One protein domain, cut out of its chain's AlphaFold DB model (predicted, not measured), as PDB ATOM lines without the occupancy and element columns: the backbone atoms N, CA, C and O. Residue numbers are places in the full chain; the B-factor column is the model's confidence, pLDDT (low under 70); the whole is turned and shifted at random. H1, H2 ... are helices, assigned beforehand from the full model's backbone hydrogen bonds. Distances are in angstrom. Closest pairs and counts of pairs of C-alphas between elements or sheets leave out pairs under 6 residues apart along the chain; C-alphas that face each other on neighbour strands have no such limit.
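What this domain is: This is residues 26 to 72 of the 74 residues of an uncharacterized protein of Caballeronia arvi (UniProt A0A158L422). A small open U of three helices: the long helix H3 makes one arm, the loop of residues 35 to 47 makes the other, and the shorter H1 bridges the space between, packing at a steep angle on residues 59 to 63 of H3. The short helix H2 packs by the end of H1 at Ala 34, where the loop of residues 35 to 47 comes back after leaving H1. The 47 printed residues hold three named helices, H1, H2 and H3 in that order, and no named strand; the class is all helix. The whole is only just compact, close to loose, with a radius of gyration of the C-alphas of 11.2 A and spans of 28 by 25 by 14 A.

How they stand to each other: H1, residues 26 to 34, touches H3, residues 56 to 71, and H3 touches H1 with residues 59 to 63 alone. Their closest C-alphas, those of Gly 29 and Ala 63, are 5.5 A apart. The two run opposite ways at a steep tilt of 51 degrees. H1 also touches H2, residues 48 to 51, the closest C-alphas being those of Ala 34 and Ala 48, 4.9 A apart. H2 and H3 are close but not clearly touching, with the C-alphas of Leu 49 and Val 59 closest at 7.8 A. In H1 and H3 every O i to N i+4 pair is within hydrogen-bond range; H2 is too short for such a pair.

Where its parts are: H1 begins at C-alpha 26, (48.241, -4.652, -38.435), and measures 12.1 A from first to last C-alpha. H2 measures 5.8 A. H3 measures 22.4 A and ends at C-alpha 71, (52.739, 9.785, -37.613).

The domain as a whole: The C-alphas farthest apart, those of Glu 41 and Ser 57, are 29.3 A apart. The link from H1 to H2 is long, with 13 residues, and that from H2 to H3 is tight, with 4. The printed part has no cut. Its mean pLDDT is 90.0, and no printed residue is under 70.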
ATOM      1  N   ALA A  26      48.636  -3.286 -38.755       91.31
ATOM      2  CA  ALA A  26      48.241  -4.652 -38.435       91.31
ATOM      3  C   ALA A  26      48.308  -4.924 -36.925       91.31
ATOM      4  O   ALA A  26      47.371  -5.494 -36.368       91.31
ATOM      5  N   GLY A  27      49.365  -4.462 -36.253       90.81
ATOM      6  CA  GLY A  27      49.517  -4.579 -34.805       90.81
ATOM      7  C   GLY A  27      48.415  -3.842 -34.049       90.81
ATOM      8  O   GLY A  27      47.782  -4.418 -33.170       90.81
ATOM      9  N   ILE A  28      48.127  -2.587 -34.423       91.44
ATOM     10  CA  ILE A  28      47.040  -1.788 -33.828       91.44
ATOM     11  C   ILE A  28      45.686  -2.485 -34.034       91.44
ATOM     12  O   ILE A  28      44.932  -2.666 -33.078       91.44
ATOM     13  N   GLY A  29      45.392  -2.938 -35.257       93.94
ATOM     14  CA  GLY A  29      44.164  -3.682 -35.551       93.94
ATOM     15  C   GLY A  29      44.056  -4.999 -34.775       93.94
ATOM     16  O   GLY A  29      42.971  -5.362 -34.318       93.94
ATOM     17  N   GLY A  30      45.172  -5.702 -34.572       93.88
ATOM     18  CA  GLY A  30      45.243  -6.903 -33.742       93.88
ATOM     19  C   GLY A  30      44.878  -6.623 -32.284       93.88
ATOM     20  O   GLY A  30      44.044  -7.329 -31.717       93.88
ATOM     21  N   THR A  31      45.419  -5.549 -31.700       93.06
ATOM     22  CA  THR A  31      45.071  -5.112 -30.339       93.06
ATOM     23  C   THR A  31      43.591  -4.742 -30.215       93.06
ATOM     24  O   THR A  31      42.955  -5.120 -29.235       93.06
ATOM     25  N   ILE A  32      43.009  -4.061 -31.209       92.75
ATOM     26  CA  ILE A  32      41.574  -3.715 -31.209       92.75
ATOM     27  C   ILE A  32      40.705  -4.976 -31.249       92.75
ATOM     28  O   ILE A  32      39.757  -5.088 -30.475       92.75
ATOM     29  N   ASN A  33      41.039  -5.943 -32.107       94.94
ATOM     30  CA  ASN A  33      40.293  -7.199 -32.218       94.94
ATOM     31  C   ASN A  33      40.371  -8.048 -30.946       94.94
ATOM     32  O   ASN A  33      39.356  -8.571 -30.497       94.94
ATOM     33  N   ALA A  34      41.564  -8.192 -30.369       93.88
ATOM     34  CA  ALA A  34      41.776  -9.045 -29.203       93.88
ATOM     35  C   ALA A  34      41.361  -8.377 -27.882       93.88
ATOM     36  O   ALA A  34      41.017  -9.062 -26.918       93.88
ATOM     37  N   GLY A  35      41.398  -7.046 -27.829       91.25
ATOM     38  CA  GLY A  35      41.347  -6.307 -26.577       91.25
ATOM     39  C   GLY A  35      42.657  -6.399 -25.787       91.25
ATOM     40  O   GLY A  35      43.640  -7.022 -26.191       91.25
ATOM     41  N   VAL A  36      42.657  -5.772 -24.615       90.38
ATOM     42  CA  VAL A  36      43.750  -5.782 -23.638       90.38
ATOM     43  C   VAL A  36      43.172  -6.211 -22.284       90.38
ATOM     44  O   VAL A  36      42.802  -5.366 -21.468       90.38
ATOM     45  N   PRO A  37      43.056  -7.526 -22.020       87.12
ATOM     46  CA  PRO A  37      42.420  -8.029 -20.800       87.12
ATOM     47  C   PRO A  37      43.254  -7.778 -19.537       87.12
ATOM     48  O   PRO A  37      42.712  -7.726 -18.436       87.12
ATOM     49  N   ARG A  38      44.578  -7.639 -19.683       85.62
ATOM     50  CA  ARG A  38      45.522  -7.350 -18.593       85.62
ATOM     51  C   ARG A  38      46.513  -6.273 -19.047       85.62
ATOM     52  O   ARG A  38      47.571  -6.620 -19.575       85.62
ATOM     53  N   PRO A  39      46.171  -4.981 -18.916       84.06
ATOM     54  CA  PRO A  39      47.086  -3.909 -19.279       84.06
ATOM     55  C   PRO A  39      48.315  -3.881 -18.364       84.06
ATOM     56  O   PRO A  39      48.241  -4.254 -17.194       84.06
ATOM     57  N   LYS A  40      49.461  -3.460 -18.912       81.19
ATOM     58  CA  LYS A  40      50.755  -3.506 -18.209       81.19
ATOM     59  C   LYS A  40      50.935  -2.365 -17.208       81.19
ATOM     60  O   LYS A  40      51.499  -2.588 -16.144       81.19
ATOM     61  N   GLU A  41      50.479  -1.158 -17.547       76.94
ATOM     62  CA  GLU A  41      50.809   0.059 -16.783       76.94
ATOM     63  C   GLU A  41      49.587   0.850 -16.282       76.94
ATOM     64  O   GLU A  41      49.738   1.785 -15.489       76.94
ATOM     65  N   HIS A  42      48.372   0.470 -16.688       70.06
ATOM     66  CA  HIS A  42      47.124   1.123 -16.291       70.06
ATOM     67  C   HIS A  42      46.063   0.127 -15.805       70.06
ATOM     68  O   HIS A  42      46.085  -1.056 -16.138       70.06
ATOM     69  N   GLY A  43      45.137   0.622 -14.979       70.38
ATOM     70  CA  GLY A  43      43.984  -0.145 -14.513       70.38
ATOM     71  C   GLY A  43      42.840  -0.118 -15.527       70.38
ATOM     72  O   GLY A  43      42.615   0.906 -16.166       70.38
ATOM     73  N   GLY A  44      42.107  -1.230 -15.626       79.56
ATOM     74  CA  GLY A  44      40.927  -1.375 -16.486       79.56
ATOM     75  C   GLY A  44      41.221  -2.147 -17.770       79.56
ATOM     76  O   GLY A  44      42.058  -1.747 -18.570       79.56
ATOM     77  N   ALA A  45      40.531  -3.271 -17.966       87.44
ATOM     78  CA  ALA A  45      40.641  -4.051 -19.192       87.44
ATOM     79  C   ALA A  45      39.981  -3.313 -20.365       87.44
ATOM     80  O   ALA A  45      38.909  -2.733 -20.209       87.44
ATOM     81  N   MET A  46      40.583  -3.410 -21.548       89.25
ATOM     82  CA  MET A  46      39.919  -3.087 -22.808       89.25
ATOM     83  C   MET A  46      39.321  -4.385 -23.364       89.25
ATOM     84  O   MET A  46      40.085  -5.267 -23.758       89.25
ATOM     85  N   PRO A  47      37.989  -4.560 -23.402       92.00
ATOM     86  CA  PRO A  47      37.394  -5.726 -24.043       92.00
ATOM     87  C   PRO A  47      37.711  -5.750 -25.543       92.00
ATOM     88  O   PRO A  47      38.016  -4.715 -26.141       92.00
ATOM     89  N   ALA A  48      37.592  -6.924 -26.163       93.81
ATOM     90  CA  ALA A  48      37.647  -7.054 -27.616       93.81
ATOM     91  C   ALA A  48      36.705  -6.042 -28.287       93.81
ATOM     92  O   ALA A  48      35.569  -5.851 -27.839       93.81
ATOM     93  N   LEU A  49      37.197  -5.368 -29.329       94.00
ATOM     94  CA  LEU A  49      36.485  -4.326 -30.077       94.00
ATOM     95  C   LEU A  49      35.990  -3.150 -29.211       94.00
ATOM     96  O   LEU A  49      35.079  -2.430 -29.608       94.00
ATOM     97  N   GLY A  50      36.549  -2.963 -28.012       90.50
ATOM     98  CA  GLY A  50      36.072  -1.963 -27.054       90.50
ATOM     99  C   GLY A  50      34.727  -2.310 -26.407       90.50
ATOM    100  O   GLY A  50      34.093  -1.436 -25.824       90.50
ATOM    101  N   GLY A  51      34.274  -3.567 -26.495       92.50
ATOM    102  CA  GLY A  51      33.003  -4.018 -25.914       92.50
ATOM    103  C   GLY A  51      31.773  -3.733 -26.779       92.50
ATOM    104  O   GLY A  51      30.647  -3.913 -26.319       92.50
ATOM    105  N   VAL A  52      31.973  -3.319 -28.030       93.31
ATOM    106  CA  VAL A  52      30.905  -3.070 -29.007       93.31
ATOM    107  C   VAL A  52      31.091  -3.937 -30.252       93.31
ATOM    108  O   VAL A  52      32.116  -4.588 -30.438       93.31
ATOM    109  N   LYS A  53      30.080  -3.971 -31.125       94.44
ATOM    110  CA  LYS A  53      30.198  -4.635 -32.428       94.44
ATOM    111  C   LYS A  53      30.810  -3.669 -33.437       94.44
ATOM    112  O   LYS A  53      30.208  -2.643 -33.734       94.44
ATOM    113  N   LEU A  54      31.966  -4.035 -33.979       94.44
ATOM    114  CA  LEU A  54      32.634  -3.334 -35.074       94.44
ATOM    115  C   LEU A  54      32.793  -4.279 -36.262       94.44
ATOM    116  O   LEU A  54      33.059  -5.470 -36.088       94.44
ATOM    117  N   SER A  55      32.646  -3.750 -37.471       96.75
ATOM    118  CA  SER A  55      33.000  -4.467 -38.693       96.75
ATOM    119  C   SER A  55      34.516  -4.436 -38.934       96.75
ATOM    120  O   SER A  55      35.243  -3.593 -38.404       96.75
ATOM    121  N   ASN A  56      35.011  -5.304 -39.819       95.25
ATOM    122  CA  ASN A  56      36.421  -5.283 -40.229       95.25
ATOM    123  C   ASN A  56      36.825  -3.961 -40.910       95.25
ATOM    124  O   ASN A  56      37.998  -3.586 -40.897       95.25
ATOM    125  N   SER A  57      35.890  -3.263 -41.563       96.88
ATOM    126  CA  SER A  57      36.128  -1.910 -42.084       96.88
ATOM    127  C   SER A  57      36.309  -0.900 -40.960       96.88
ATOM    128  O   SER A  57      37.249  -0.115 -41.034       96.88
ATOM    129  N   ASP A  58      35.495  -0.968 -39.907       97.38
ATOM    130  CA  ASP A  58      35.587  -0.035 -38.778       97.38
ATOM    131  C   ASP A  58      36.917  -0.201 -38.046       97.38
ATOM    132  O   ASP A  58      37.617   0.777 -37.798       97.38
ATOM    133  N   VAL A  59      37.333  -1.445 -37.785       95.88
ATOM    134  CA  VAL A  59      38.627  -1.720 -37.141       95.88
ATOM    135  C   VAL A  59      39.786  -1.162 -37.971       95.88
ATOM    136  O   VAL A  59      40.695  -0.538 -37.423       95.88
ATOM    137  N   ARG A  60      39.750  -1.335 -39.299       95.62
ATOM    138  CA  ARG A  60      40.772  -0.774 -40.199       95.62
ATOM    139  C   ARG A  60      40.750   0.748 -40.214       95.62
ATOM    140  O   ARG A  60      41.822   1.351 -40.197       95.62
ATOM    141  N   ALA A  61      39.571   1.365 -40.230       96.25
ATOM    142  CA  ALA A  61      39.429   2.816 -40.201       96.25
ATOM    143  C   ALA A  61      40.010   3.401 -38.905       96.25
ATOM    144  O   ALA A  61      40.835   4.310 -38.964       96.25
ATOM    145  N   VAL A  62      39.673   2.819 -37.751       93.25
ATOM    146  CA  VAL A  62      40.191   3.244 -36.441       93.25
ATOM    147  C   VAL A  62      41.705   3.049 -36.352       93.25
ATOM    148  O   VAL A  62      42.417   3.977 -35.974       93.25
ATOM    149  N   ALA A  63      42.220   1.883 -36.758       92.88
ATOM    150  CA  ALA A  63      43.659   1.621 -36.752       92.88
ATOM    151  C   ALA A  63      44.426   2.606 -37.650       92.88
ATOM    152  O   ALA A  63      45.478   3.111 -37.258       92.88
ATOM    153  N   SER A  64      43.873   2.919 -38.826       93.62
ATOM    154  CA  SER A  64      44.462   3.876 -39.771       93.62
ATOM    155  C   SER A  64      44.446   5.298 -39.231       93.62
ATOM    156  O   SER A  64      45.450   5.995 -39.331       93.62
ATOM    157  N   TYR A  65      43.342   5.711 -38.611       93.00
ATOM    158  CA  TYR A  65      43.222   7.015 -37.965       93.00
ATOM    159  C   TYR A  65      44.249   7.182 -36.838       93.00
ATOM    160  O   TYR A  65      44.993   8.159 -36.822       93.00
ATOM    161  N   MET A  66      44.364   6.193 -35.946       88.50
ATOM    162  CA  MET A  66      45.348   6.210 -34.858       88.50
ATOM    163  C   MET A  66      46.786   6.262 -35.374       88.50
ATOM    164  O   MET A  66      47.603   7.040 -34.879       88.50
ATOM    165  N   TRP A  67      47.095   5.444 -36.383       89.81
ATOM    166  CA  TRP A  67      48.405   5.458 -37.017       89.81
ATOM    167  C   TRP A  67      48.697   6.832 -37.627       89.81
ATOM    168  O   TRP A  67      49.762   7.387 -37.371       89.81
ATOM    169  N   ALA A  68      47.745   7.415 -38.359       91.38
ATOM    170  CA  ALA A  68      47.909   8.712 -39.003       91.38
ATOM    171  C   ALA A  68      48.160   9.836 -37.992       91.38
ATOM    172  O   ALA A  68      49.106  10.591 -38.176       91.38
ATOM    173  N   ILE A  69      47.390   9.918 -36.901       88.81
ATOM    174  CA  ILE A  69      47.587  10.957 -35.874       88.81
ATOM    175  C   ILE A  69      48.973  10.852 -35.236       88.81
ATOM    176  O   ILE A  69      49.631  11.863 -35.024       88.81
ATOM    177  N   ARG A  70      49.449   9.635 -34.955       84.00
ATOM    178  CA  ARG A  70      50.762   9.435 -34.328       84.00
ATOM    179  C   ARG A  70      51.938   9.691 -35.277       84.00
ATOM    180  O   ARG A  70      53.041   9.979 -34.822       84.00
ATOM    181  N   HIS A  71      51.721   9.548 -36.583       84.69
ATOM    182  CA  HIS A  71      52.739   9.785 -37.613       84.69
ATOM    183  C   HIS A  71      52.623  11.164 -38.265       84.69
ATOM    184  O   HIS A  71      53.513  11.558 -39.022       84.69
ATOM    185  N   ALA A  72      51.568  11.914 -37.954       80.94
ATOM    186  CA  ALA A  72      51.480  13.325 -38.263       80.94
ATOM    187  C   ALA A  72      52.540  14.051 -37.425       80.94
ATOM    188  O   ALA A  72      52.392  14.244 -36.220       80.94
TER     189      ALA A  72